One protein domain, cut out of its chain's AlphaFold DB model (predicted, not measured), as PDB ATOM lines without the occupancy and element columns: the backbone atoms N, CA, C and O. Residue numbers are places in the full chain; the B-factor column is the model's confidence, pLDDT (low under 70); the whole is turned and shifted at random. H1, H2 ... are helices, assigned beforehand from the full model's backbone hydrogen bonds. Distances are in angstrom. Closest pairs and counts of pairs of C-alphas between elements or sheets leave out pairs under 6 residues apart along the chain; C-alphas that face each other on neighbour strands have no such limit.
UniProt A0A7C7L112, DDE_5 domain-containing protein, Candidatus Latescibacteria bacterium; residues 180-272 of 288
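AT A GLANCE: This is residues 180 to 272 of the 288 residues of the protein "DDE_5 domain-containing protein" of Candidatus Latescibacteria bacterium (UniProt A0A7C7L112). One long helix, H1, is the spine of an open, elongated chain: residues 180 to 189 fold back beside its first part, H2 is a small turn beyond its far end, the chain returns to set H3 crosswise on H1, and H4 lies out on a far arm. Residues 243 to 253, 255 to 261 and 263 to 272 stick out. The 93 printed residues hold four named helices, H1 to H4 in order, and no named strand; the class is all helix. The whole is extended, with a radius of gyration of the C-alphas of 20.2 A and spans of 63 by 36 by 20 A.

HOW THE PARTS SIT: H1, residues 190 to 217, touches H3, residues 238 to 248, with its residues 207 to 211 alone. Their closest C-alphas, of Ile 207 and Val 238, are 6.6 A apart, and their lines are about perpendicular at 89 degrees. H2, residues 222 to 227, and H4, residues 256 to 272, touch no helix. In H1, H2, H3 and H4 every O i to N i+4 pair is within hydrogen-bond range.

IN THESE COORDINATES: H1 is 40.5 A long from C-alpha 190 at (-19.224, 21.422, -18.496), H2 8.5 A, H3 15.5 A, and H4 24.5 A to C-alpha 272 at (-8.466, 28.406, 1.932).

THE WHOLE: The C-alphas farthest apart, of Ala 226 and Arg 272, are 64.0 A apart. The printed part has no cut, no link is long, and no printed residue is under 70 in pLDDT.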
ATOM      1  N   VAL A 180      -7.013  31.800 -30.939       89.94
ATOM      2  CA  VAL A 180      -7.661  32.159 -29.658       89.94
ATOM      3  C   VAL A 180      -7.702  30.971 -28.679       89.94
ATOM      4  O   VAL A 180      -8.134  31.127 -27.537       89.94
ATOM      5  N   GLY A 181      -7.217  29.792 -29.086       88.56
ATOM      6  CA  GLY A 181      -7.073  28.619 -28.220       88.56
ATOM      7  C   GLY A 181      -8.402  27.945 -27.874       88.56
ATOM      8  O   GLY A 181      -8.577  27.404 -26.778       88.56
ATOM      9  N   TRP A 182      -9.389  27.999 -28.774       90.69
ATOM     10  CA  TRP A 182     -10.684  27.360 -28.524       90.69
ATOM     11  C   TRP A 182     -10.561  25.836 -28.366       90.69
ATOM     12  O   TRP A 182     -11.213  25.250 -27.502       90.69
ATOM     13  N   ASP A 183      -9.713  25.193 -29.165       91.19
ATOM     14  CA  ASP A 183      -9.464  23.748 -29.140       91.19
ATOM     15  C   ASP A 183      -8.312  23.325 -28.211       91.19
ATOM     16  O   ASP A 183      -8.016  22.137 -28.104       91.19
ATOM     17  N   GLU A 184      -7.713  24.265 -27.475       89.38
ATOM     18  CA  GLU A 184      -6.623  23.991 -26.528       89.38
ATOM     19  C   GLU A 184      -7.125  23.618 -25.117       89.38
ATOM     20  O   GLU A 184      -6.388  23.035 -24.317       89.38
ATOM     21  N   LEU A 185      -8.384  23.928 -24.778       88.00
ATOM     22  CA  LEU A 185      -8.931  23.662 -23.445       88.00
ATOM     23  C   LEU A 185      -9.341  22.195 -23.261       88.00
ATOM     24  O   LEU A 185     -10.306  21.717 -23.856       88.00
ATOM     25  N   GLN A 186      -8.729  21.535 -22.279       89.25
ATOM     26  CA  GLN A 186      -9.181  20.244 -21.758       89.25
ATOM     27  C   GLN A 186      -9.981  20.431 -20.460       89.25
ATOM     28  O   GLN A 186      -9.426  20.493 -19.361       89.25
ATOM     29  N   ALA A 187     -11.306  20.540 -20.571       89.00
ATOM     30  CA  ALA A 187     -12.188  20.726 -19.418       89.00
ATOM     31  C   ALA A 187     -12.805  19.408 -18.930       89.00
ATOM     32  O   ALA A 187     -13.412  18.667 -19.693       89.00
ATOM     33  N   GLN A 188     -12.742  19.170 -17.616       91.94
ATOM     34  CA  GLN A 188     -13.426  18.045 -16.956       91.94
ATOM     35  C   GLN A 188     -14.859  18.381 -16.512       91.94
ATOM     36  O   GLN A 188     -15.621  17.498 -16.128       91.94
ATOM     37  N   LYS A 189     -15.229  19.667 -16.507       93.88
ATOM     38  CA  LYS A 189     -16.554  20.148 -16.097       93.88
ATOM     39  C   LYS A 189     -17.185  20.946 -17.221       93.88
ATOM     40  O   LYS A 189     -16.546  21.851 -17.754       93.88
ATOM     41  N   TYR A 190     -18.463  20.692 -17.484       92.69
ATOM     42  CA  TYR A 190     -19.224  21.422 -18.496       92.69
ATOM     43  C   TYR A 190     -19.205  22.941 -18.261       92.69
ATOM     44  O   TYR A 190     -18.924  23.703 -19.176       92.69
ATOM     45  N   THR A 191     -19.367  23.393 -17.014       94.81
ATOM     46  CA  THR A 191     -19.291  24.824 -16.667       94.81
ATOM     47  C   THR A 191     -17.924  25.444 -16.972       94.81
ATOM     48  O   THR A 191     -17.854  26.588 -17.406       94.81
ATOM     49  N   ALA A 192     -16.829  24.700 -16.781       92.88
ATOM     50  CA  ALA A 192     -15.495  25.196 -17.120       92.88
ATOM     51  C   ALA A 192     -15.340  25.365 -18.638       92.88
ATOM     52  O   ALA A 192     -14.814  26.379 -19.089       92.88
ATOM     53  N   TRP A 193     -15.866  24.414 -19.416       93.88
ATOM     54  CA  TRP A 193     -15.933  24.524 -20.872       93.88
ATOM     55  C   TRP A 193     -16.788  25.720 -21.319       93.88
ATOM     56  O   TRP A 193     -16.352  26.494 -22.167       93.88
ATOM     57  N   MET A 194     -17.956  25.933 -20.700       94.25
ATOM     58  CA  MET A 194     -18.817  27.085 -20.993       94.25
ATOM     59  C   MET A 194     -18.122  28.423 -20.717       94.25
ATOM     60  O   MET A 194     -18.211  29.334 -21.536       94.25
ATOM     61  N   HIS A 195     -17.431  28.554 -19.580       94.19
ATOM     62  CA  HIS A 195     -16.706  29.783 -19.245       94.19
ATOM     63  C   HIS A 195     -15.581  30.067 -20.243       94.19
ATOM     64  O   HIS A 195     -15.425  31.208 -20.672       94.19
ATOM     65  N   HIS A 196     -14.826  29.040 -20.648       93.62
ATOM     66  CA  HIS A 196     -13.797  29.194 -21.677       93.62
ATOM     67  C   HIS A 196     -14.398  29.625 -23.012       93.62
ATOM     68  O   HIS A 196     -13.943  30.608 -23.583       93.62
ATOM     69  N   LEU A 197     -15.469  28.963 -23.463       93.25
ATOM     70  CA  LEU A 197     -16.167  29.335 -24.693       93.25
ATOM     71  C   LEU A 197     -16.652  30.791 -24.649       93.25
ATOM     72  O   LEU A 197     -16.476  31.518 -25.624       93.25
ATOM     73  N   ALA A 198     -17.216  31.241 -23.525       95.12
ATOM     74  CA  ALA A 198     -17.636  32.630 -23.360       95.12
ATOM     75  C   ALA A 198     -16.452  33.605 -23.507       95.12
ATOM     76  O   ALA A 198     -16.559  34.592 -24.232       95.12
ATOM     77  N   MET A 199     -15.302  33.299 -22.895       95.06
ATOM     78  CA  MET A 199     -14.084  34.106 -23.040       95.06
ATOM     79  C   MET A 199     -13.532  34.090 -24.471       95.06
ATOM     80  O   MET A 199     -13.144  35.140 -24.980       95.06
ATOM     81  N   THR A 200     -13.543  32.940 -25.151       94.56
ATOM     82  CA  THR A 200     -13.169  32.824 -26.569       94.56
ATOM     83  C   THR A 200     -14.072  33.687 -27.453       94.56
ATOM     84  O   THR A 200     -13.569  34.396 -28.326       94.56
ATOM     85  N   ILE A 201     -15.392  33.670 -27.228       94.31
ATOM     86  CA  ILE A 201     -16.353  34.496 -27.976       94.31
ATOM     87  C   ILE A 201     -16.071  35.985 -27.745       94.31
ATOM     88  O   ILE A 201     -15.986  36.735 -28.714       94.31
ATOM     89  N   LEU A 202     -15.861  36.409 -26.494       95.25
ATOM     90  CA  LEU A 202     -15.536  37.801 -26.162       95.25
ATOM     91  C   LEU A 202     -14.220  38.262 -26.802       95.25
ATOM     92  O   LEU A 202     -14.162  39.347 -27.381       95.25
ATOM     93  N   ALA A 203     -13.174  37.436 -26.754       93.88
ATOM     94  CA  ALA A 203     -11.898  37.741 -27.398       93.88
ATOM     95  C   ALA A 203     -12.044  37.837 -28.925       93.88
ATOM     96  O   ALA A 203     -11.536  38.771 -29.544       93.88
ATOM     97  N   THR A 204     -12.793  36.916 -29.534       94.31
ATOM     98  CA  THR A 204     -13.068  36.932 -30.979       94.31
ATOM     99  C   THR A 204     -13.866  38.177 -31.377       94.31
ATOM    100  O   THR A 204     -13.549  38.804 -32.387       94.31
ATOM    101  N   TRP A 205     -14.844  38.588 -30.561       94.19
ATOM    102  CA  TRP A 205     -15.606  39.824 -30.759       94.19
ATOM    103  C   TRP A 205     -14.713  41.067 -30.707       94.19
ATOM    104  O   TRP A 205     -14.741  41.880 -31.628       94.19
ATOM    105  N   PHE A 206     -13.856  41.179 -29.688       94.31
ATOM    106  CA  PHE A 206     -12.890  42.275 -29.571       94.31
ATOM    107  C   PHE A 206     -11.976  42.372 -30.805       94.31
ATOM    108  O   PHE A 206     -11.726  43.461 -31.330       94.31
ATOM    109  N   ILE A 207     -11.484  41.234 -31.303       94.62
ATOM    110  CA  ILE A 207     -10.631  41.192 -32.496       94.62
ATOM    111  C   ILE A 207     -11.421  41.602 -33.744       94.62
ATOM    112  O   ILE A 207     -10.910  42.374 -34.559       94.62
ATOM    113  N   ALA A 208     -12.659  41.126 -33.898       93.56
ATOM    114  CA  ALA A 208     -13.529  41.505 -35.008       93.56
ATOM    115  C   ALA A 208     -13.800  43.018 -35.021       93.56
ATOM    116  O   ALA A 208     -13.646  43.663 -36.059       93.56
ATOM    117  N   GLU A 209     -14.108  43.600 -33.861       94.94
ATOM    118  CA  GLU A 209     -14.292  45.041 -33.701       94.94
ATOM    119  C   GLU A 209     -13.005  45.820 -34.014       94.94
ATOM    120  O   GLU A 209     -13.039  46.814 -34.738       94.94
ATOM    121  N   THR A 210     -11.854  45.343 -33.533       94.88
ATOM    122  CA  THR A 210     -10.546  45.955 -33.820       94.88
ATOM    123  C   THR A 210     -10.267  45.978 -35.323       94.88
ATOM    124  O   THR A 210      -9.871  47.012 -35.861       94.88
ATOM    125  N   LYS A 211     -10.520  44.866 -36.024       94.31
ATOM    126  CA  LYS A 211     -10.370  44.766 -37.484       94.31
ATOM    127  C   LYS A 211     -11.315  45.718 -38.219       94.31
ATOM    128  O   LYS A 211     -10.887  46.372 -39.168       94.31
ATOM    129  N   LEU A 212     -12.570  45.828 -37.777       93.50
ATOM    130  CA  LEU A 212     -13.549  46.744 -38.367       93.50
ATOM    131  C   LEU A 212     -13.111  48.206 -38.212       93.50
ATOM    132  O   LEU A 212     -13.016  48.931 -39.203       93.50
ATOM    133  N   ARG A 213     -12.773  48.618 -36.985       94.94
ATOM    134  CA  ARG A 213     -12.280  49.971 -36.690       94.94
ATOM    135  C   ARG A 213     -10.996  50.284 -37.462       94.94
ATOM    136  O   ARG A 213     -10.825  51.408 -37.927       94.94
ATOM    137  N   TRP A 214     -10.109  49.300 -37.632       94.56
ATOM    138  CA  TRP A 214      -8.885  49.458 -38.416       94.56
ATOM    139  C   TRP A 214      -9.184  49.813 -39.872       94.56
ATOM    140  O   TRP A 214      -8.642  50.787 -40.380       94.56
ATOM    141  N   VAL A 215     -10.078  49.068 -40.531       92.06
ATOM    142  CA  VAL A 215     -10.443  49.319 -41.938       92.06
ATOM    143  C   VAL A 215     -11.151  50.666 -42.111       92.06
ATOM    144  O   VAL A 215     -10.954  51.329 -43.123       92.06
ATOM    145  N   GLN A 216     -11.940  51.097 -41.124       92.50
ATOM    146  CA  GLN A 216     -12.592  52.411 -41.148       92.50
ATOM    147  C   GLN A 216     -11.602  53.570 -40.976       92.50
ATOM    148  O   GLN A 216     -11.818  54.646 -41.527       92.50
ATOM    149  N   ARG A 217     -10.529  53.369 -40.203       94.75
ATOM    150  CA  ARG A 217      -9.558  54.421 -39.873       94.75
ATOM    151  C   ARG A 217      -8.387  54.501 -40.846       94.75
ATOM    152  O   ARG A 217      -7.869  55.590 -41.078       94.75
ATOM    153  N   TYR A 218      -7.949  53.364 -41.373       91.00
ATOM    154  CA  TYR A 218      -6.755  53.257 -42.202       91.00
ATOM    155  C   TYR A 218      -7.135  52.720 -43.579       91.00
ATOM    156  O   TYR A 218      -7.300  51.513 -43.777       91.00
ATOM    157  N   SER A 219      -7.261  53.630 -44.542       87.94
ATOM    158  CA  SER A 219      -7.440  53.261 -45.942       87.94
ATOM    159  C   SER A 219      -6.204  52.526 -46.458       87.94
ATOM    160  O   SER A 219      -5.067  52.890 -46.157       87.94
ATOM    161  N   ARG A 220      -6.432  51.478 -47.247       88.75
ATOM    162  CA  ARG A 220      -5.367  50.734 -47.928       88.75
ATOM    163  C   ARG A 220      -4.759  51.604 -49.028       88.75
ATOM    164  O   ARG A 220      -5.503  52.268 -49.744       88.75
ATOM    165  N   ASP A 221      -3.435  51.579 -49.165       90.31
ATOM    166  CA  ASP A 221      -2.731  52.408 -50.144       90.31
ATOM    167  C   ASP A 221      -2.963  51.891 -51.581       90.31
ATOM    168  O   ASP A 221      -2.503  50.793 -51.916       90.31
ATOM    169  N   PRO A 222      -3.643  52.656 -52.456       90.06
ATOM    170  CA  PRO A 222      -3.890  52.237 -53.834       90.06
ATOM    171  C   PRO A 222      -2.606  52.141 -54.669       90.06
ATOM    172  O   PRO A 222      -2.562  51.362 -55.618       90.06
ATOM    173  N   ARG A 223      -1.547  52.886 -54.323       94.06
ATOM    174  CA  ARG A 223      -0.257  52.810 -55.029       94.06
ATOM    175  C   ARG A 223       0.411  51.468 -54.787       94.06
ATOM    176  O   ARG A 223       0.948  50.880 -55.716       94.06
ATOM    177  N   LEU A 224       0.329  50.973 -53.555       92.81
ATOM    178  CA  LEU A 224       0.863  49.669 -53.187       92.81
ATOM    179  C   LEU A 224       0.065  48.538 -53.852       92.81
ATOM    180  O   LEU A 224       0.652  47.573 -54.330       92.81
ATOM    181  N   ALA A 225      -1.262  48.680 -53.945       90.19
ATOM    182  CA  ALA A 225      -2.104  47.742 -54.689       90.19
ATOM    183  C   ALA A 225      -1.717  47.686 -56.178       90.19
ATOM    184  O   ALA A 225      -1.537  46.599 -56.721       90.19
ATOM    185  N   ALA A 226      -1.508  48.850 -56.808       91.94
ATOM    186  CA  ALA A 226      -1.048  48.942 -58.192       91.94
ATOM    187  C   ALA A 226       0.367  48.369 -58.377       91.94
ATOM    188  O   ALA A 226       0.601  47.637 -59.331       91.94
ATOM    189  N   GLN A 227       1.288  48.646 -57.449       95.56
ATOM    190  CA  GLN A 227       2.657  48.126 -57.479       95.56
ATOM    191  C   GLN A 227       2.704  46.595 -57.430       95.56
ATOM    192  O   GLN A 227       3.541  45.989 -58.091       95.56
ATOM    193  N   PHE A 228       1.838  45.975 -56.628       92.06
ATOM    194  CA  PHE A 228       1.740  44.518 -56.539       92.06
ATOM    195  C   PHE A 228       0.780  43.908 -57.565       92.06
ATOM    196  O   PHE A 228       0.605  42.694 -57.554       92.06
ATOM    197  N   GLU A 229       0.157  44.722 -58.420       90.81
ATOM    198  CA  GLU A 229      -0.822  44.282 -59.421       90.81
ATOM    199  C   GLU A 229      -1.978  43.465 -58.807       90.81
ATOM    200  O   GLU A 229      -2.457  42.482 -59.375       90.81
ATOM    201  N   VAL A 230      -2.447  43.871 -57.620       86.50
ATOM    202  CA  VAL A 230      -3.543  43.205 -56.897       86.50
ATOM    203  C   VAL A 230      -4.752  44.118 -56.720       86.50
ATOM    204  O   VAL A 230      -4.626  45.295 -56.394       86.50
ATOM    205  N   GLU A 231      -5.955  43.551 -56.842       82.25
ATOM    206  CA  GLU A 231      -7.204  44.272 -56.547       82.25
ATOM    207  C   GLU A 231      -7.367  44.567 -55.043       82.25
ATOM    208  O   GLU A 231      -7.996  45.552 -54.658       82.25
ATOM    209  N   VAL A 232      -6.838  43.698 -54.172       84.06
ATOM    210  CA  VAL A 232      -7.052  43.764 -52.720       84.06
ATOM    211  C   VAL A 232      -5.744  43.538 -51.975       84.06
ATOM    212  O   VAL A 232      -5.131  42.479 -52.079       84.06
ATOM    213  N   LEU A 233      -5.356  44.517 -51.155       87.94
ATOM    214  CA  LEU A 233      -4.285  44.352 -50.172       87.94
ATOM    215  C   LEU A 233      -4.786  43.582 -48.936       87.94
ATOM    216  O   LEU A 233      -5.953  43.755 -48.550       87.94
ATOM    217  N   PRO A 234      -3.917  42.794 -48.270       87.81
ATOM    218  CA  PRO A 234      -4.280  42.043 -47.074       87.81
ATOM    219  C   PRO A 234      -4.977  42.897 -46.008       87.81
ATOM    220  O   PRO A 234      -4.667  44.073 -45.794       87.81
ATOM    221  N   ALA A 235      -5.966  42.311 -45.341       88.75
ATOM    222  CA  ALA A 235      -6.605  42.892 -44.174       88.75
ATOM    223  C   ALA A 235      -5.749  42.679 -42.920       88.75
ATOM    224  O   ALA A 235      -4.897  41.795 -42.855       88.75
ATOM    225  N   LEU A 236      -6.041  43.453 -41.871       91.94
ATOM    226  CA  LEU A 236      -5.516  43.157 -40.542       91.94
ATOM    227  C   LEU A 236      -6.012  41.766 -40.112       91.94
ATOM    228  O   LEU A 236      -7.214  41.553 -39.940       91.94
ATOM    229  N   SER A 237      -5.099  40.807 -39.960       91.75
ATOM    230  CA  SER A 237      -5.450  39.439 -39.566       91.75
ATOM    231  C   SER A 237      -5.591  39.298 -38.047       91.75
ATOM    232  O   SER A 237      -5.132  40.142 -37.274       91.75
ATOM    233  N   VAL A 238      -6.189  38.190 -37.597       92.62
ATOM    234  CA  VAL A 238      -6.258  37.835 -36.166       92.62
ATOM    235  C   VAL A 238      -4.852  37.699 -35.571       92.62
ATOM    236  O   VAL A 238      -4.587  38.220 -34.489       92.62
ATOM    237  N   ALA A 239      -3.923  37.096 -36.319       91.56
ATOM    238  CA  ALA A 239      -2.525  36.981 -35.920       91.56
ATOM    239  C   ALA A 239      -1.849  38.355 -35.771       91.56
ATOM    240  O   ALA A 239      -1.099  38.563 -34.818       91.56
ATOM    241  N   ASN A 240      -2.147  39.327 -36.647       94.00
ATOM    242  CA  ASN A 240      -1.635  40.693 -36.489       94.00
ATOM    243  C   ASN A 240      -2.163  41.341 -35.206       94.00
ATOM    244  O   ASN A 240      -1.370  41.898 -34.452       94.00
ATOM    245  N   VAL A 241      -3.468  41.236 -34.924       94.00
ATOM    246  CA  VAL A 241      -4.051  41.777 -33.682       94.00
ATOM    247  C   VAL A 241      -3.424  41.117 -32.457       94.00
ATOM    248  O   VAL A 241      -3.041  41.812 -31.520       94.00
ATOM    249  N   ARG A 242      -3.226  39.794 -32.473       90.44
ATOM    250  CA  ARG A 242      -2.536  39.071 -31.397       90.44
ATOM    251  C   ARG A 242      -1.105  39.575 -31.191       90.44
ATOM    252  O   ARG A 242      -0.689  39.767 -30.051       90.44
ATOM    253  N   THR A 243      -0.359  39.819 -32.268       91.25
ATOM    254  CA  THR A 243       0.991  40.402 -32.203       91.25
ATOM    255  C   THR A 243       0.972  41.813 -31.617       91.25
ATOM    256  O   THR A 243       1.776  42.110 -30.736       91.25
ATOM    257  N   LEU A 244       0.023  42.656 -32.032       92.19
ATOM    258  CA  LEU A 244      -0.155  43.997 -31.470       92.19
ATOM    259  C   LEU A 244      -0.465  43.936 -29.969       92.19
ATOM    260  O   LEU A 244       0.176  44.636 -29.192       92.19
ATOM    261  N   LEU A 245      -1.375  43.052 -29.542       90.19
ATOM    262  CA  LEU A 245      -1.712  42.867 -28.128       90.19
ATOM    263  C   LEU A 245      -0.508  42.410 -27.301       90.19
ATOM    264  O   LEU A 245      -0.295  42.941 -26.219       90.19
ATOM    265  N   LYS A 246       0.315  41.487 -27.812       88.19
ATOM    266  CA  LYS A 246       1.552  41.063 -27.131       88.19
ATOM    267  C   LYS A 246       2.547  42.210 -26.943       88.19
ATOM    268  O   LYS A 246       3.293  42.197 -25.970       88.19
ATOM    269  N   ALA A 247       2.566  43.174 -27.864       90.00
ATOM    270  CA  ALA A 247       3.436  44.340 -27.767       90.00
ATOM    271  C   ALA A 247       2.934  45.359 -26.730       90.00
ATOM    272  O   ALA A 247       3.742  45.911 -25.990       90.00
ATOM    273  N   VAL A 248       1.617  45.594 -26.651       91.19
ATOM    274  CA  VAL A 248       1.036  46.597 -25.733       91.19
ATOM    275  C   VAL A 248       0.669  46.044 -24.352       91.19
ATOM    276  O   VAL A 248       0.560  46.806 -23.399       91.19
ATOM    277  N   MET A 249       0.493  44.727 -24.227       88.00
ATOM    278  CA  MET A 249       0.216  44.014 -22.975       88.00
ATOM    279  C   MET A 249       1.199  42.847 -22.814       88.00
ATOM    280  O   MET A 249       0.825  41.683 -22.999       88.00
ATOM    281  N   PRO A 250       2.476  43.127 -22.503       80.50
ATOM    282  CA  PRO A 250       3.444  42.070 -22.266       80.50
ATOM    283  C   PRO A 250       3.030  41.239 -21.047       80.50
ATOM    284  O   PRO A 250       2.613  41.775 -20.019       80.50
ATOM    285  N   LEU A 251       3.166  39.914 -21.154       80.38
ATOM    286  CA  LEU A 251       3.008  39.039 -19.994       80.38
ATOM    287  C   LEU A 251       4.039  39.433 -18.921       80.38
ATOM    288  O   LEU A 251       5.199  39.675 -19.276       80.38
ATOM    289  N   PRO A 252       3.653  39.468 -17.631       79.56
ATOM    290  CA  PRO A 252       4.593  39.727 -16.551       79.56
ATOM    291  C   PRO A 252       5.757  38.735 -16.614       79.56
ATOM    292  O   PRO A 252       5.552  37.520 -16.584       79.56
ATOM    293  N   LYS A 253       6.985  39.248 -16.714       86.56
ATOM    294  CA  LYS A 253       8.197  38.440 -16.571       86.56
ATOM    295  C   LYS A 253       8.590  38.466 -15.104       86.56
ATOM    296  O   LYS A 253       9.198  39.432 -14.664       86.56
ATOM    297  N   LEU A 254       8.186  37.432 -14.376       88.75
ATOM    298  CA  LEU A 254       8.483  37.317 -12.952       88.75
ATOM    299  C   LEU A 254       9.954  36.934 -12.745       88.75
ATOM    300  O   LEU A 254      10.454  36.034 -13.429       88.75
ATOM    301  N   SER A 255      10.624  37.571 -11.785       94.06
ATOM    302  CA  SER A 255      11.884  37.053 -11.241       94.06
ATOM    303  C   SER A 255      11.645  35.711 -10.521       94.06
ATOM    304  O   SER A 255      10.499  35.380 -10.188       94.06
ATOM    305  N   PRO A 256      12.692  34.910 -10.246       94.31
ATOM    306  CA  PRO A 256      12.552  33.702  -9.433       94.31
ATOM    307  C   PRO A 256      11.860  33.958  -8.083       94.31
ATOM    308  O   PRO A 256      11.015  33.163  -7.669       94.31
ATOM    309  N   GLU A 257      12.160  35.076  -7.422       95.75
ATOM    310  CA  GLU A 257      11.571  35.468  -6.136       95.75
ATOM    311  C   GLU A 257      10.088  35.837  -6.276       95.75
ATOM    312  O   GLU A 257       9.250  35.367  -5.504       95.75
ATOM    313  N   GLU A 258       9.733  36.630  -7.292       93.88
ATOM    314  CA  GLU A 258       8.339  36.996  -7.572       93.88
ATOM    315  C   GLU A 258       7.501  35.765  -7.942       93.88
ATOM    316  O   GLU A 258       6.358  35.619  -7.497       93.88
ATOM    317  N   ALA A 259       8.080  34.837  -8.708       92.44
ATOM    318  CA  ALA A 259       7.444  33.570  -9.045       92.44
ATOM    319  C   ALA A 259       7.199  32.716  -7.792       92.44
ATOM    320  O   ALA A 259       6.098  32.185  -7.621       92.44
ATOM    321  N   GLN A 260       8.179  32.614  -6.885       95.44
ATOM    322  CA  GLN A 260       8.015  31.911  -5.607       95.44
ATOM    323  C   GLN A 260       6.899  32.534  -4.762       95.44
ATOM    324  O   GLN A 260       6.008  31.815  -4.299       95.44
ATOM    325  N   ALA A 261       6.901  33.860  -4.608       94.62
ATOM    326  CA  ALA A 261       5.870  34.576  -3.860       94.62
ATOM    327  C   ALA A 261       4.472  34.331  -4.451       94.62
ATOM    328  O   ALA A 261       3.527  34.019  -3.719       94.62
ATOM    329  N   HIS A 262       4.346  34.382  -5.779       91.00
ATOM    330  CA  HIS A 262       3.085  34.130  -6.467       91.00
ATOM    331  C   HIS A 262       2.588  32.689  -6.274       91.00
ATOM    332  O   HIS A 262       1.407  32.456  -6.000       91.00
ATOM    333  N   VAL A 263       3.485  31.699  -6.351       94.31
ATOM    334  CA  VAL A 263       3.145  30.291  -6.093       94.31
ATOM    335  C   VAL A 263       2.664  30.098  -4.654       94.31
ATOM    336  O   VAL A 263       1.637  29.445  -4.443       94.31
ATOM    337  N   ILE A 264       3.347  30.691  -3.671       96.12
ATOM    338  CA  ILE A 264       2.935  30.643  -2.260       96.12
ATOM    339  C   ILE A 264       1.524  31.217  -2.103       96.12
ATOM    340  O   ILE A 264       0.659  30.581  -1.494       96.12
ATOM    341  N   GLU A 265       1.249  32.374  -2.706       94.88
ATOM    342  CA  GLU A 265      -0.074  32.991  -2.664       94.88
ATOM    343  C   GLU A 265      -1.161  32.065  -3.242       94.88
ATOM    344  O   GLU A 265      -2.215  31.853  -2.625       94.88
ATOM    345  N   LEU A 266      -0.904  31.454  -4.402       91.81
ATOM    346  CA  LEU A 266      -1.826  30.509  -5.033       91.81
ATOM    347  C   LEU A 266      -2.077  29.274  -4.158       91.81
ATOM    348  O   LEU A 266      -3.225  28.828  -4.041       91.81
ATOM    349  N   LEU A 267      -1.044  28.730  -3.510       95.31
ATOM    350  CA  LEU A 267      -1.173  27.601  -2.583       95.31
ATOM    351  C   LEU A 267      -2.023  27.969  -1.359       95.31
ATOM    352  O   LEU A 267      -2.900  27.192  -0.962       95.31
ATOM    353  N   VAL A 268      -1.850  29.174  -0.811       95.38
ATOM    354  CA  VAL A 268      -2.684  29.689   0.286       95.38
ATOM    355  C   VAL A 268      -4.143  29.822  -0.158       95.38
ATOM    356  O   VAL A 268      -5.041  29.333   0.534       95.38
ATOM    357  N   ARG A 269      -4.408  30.411  -1.333       91.00
ATOM    358  CA  ARG A 269      -5.769  30.534  -1.895       91.00
ATOM    359  C   ARG A 269      -6.428  29.159  -2.085       91.00
ATOM    360  O   ARG A 269      -7.573  28.960  -1.668       91.00
ATOM    361  N   ARG A 270      -5.703  28.176  -2.637       90.38
ATOM    362  CA  ARG A 270      -6.185  26.786  -2.801       90.38
ATOM    363  C   ARG A 270      -6.491  26.126  -1.455       90.38
ATOM    364  O   ARG A 270      -7.543  25.501  -1.307       90.38
ATOM    365  N   THR A 271      -5.628  26.324  -0.462       93.62
ATOM    366  CA  THR A 271      -5.813  25.797   0.899       93.62
ATOM    367  C   THR A 271      -7.047  26.399   1.572       93.62
ATOM    368  O   THR A 271      -7.867  25.664   2.128       93.62
ATOM    369  N   ARG A 272      -7.256  27.717   1.447       91.75
ATOM    370  CA  ARG A 272      -8.466  28.406   1.932       91.75
ATOM    371  C   ARG A 272      -9.735  27.863   1.265       91.75
ATOM    372  O   ARG A 272     -10.699  27.546   1.960       91.75
TER     373      ARG A 272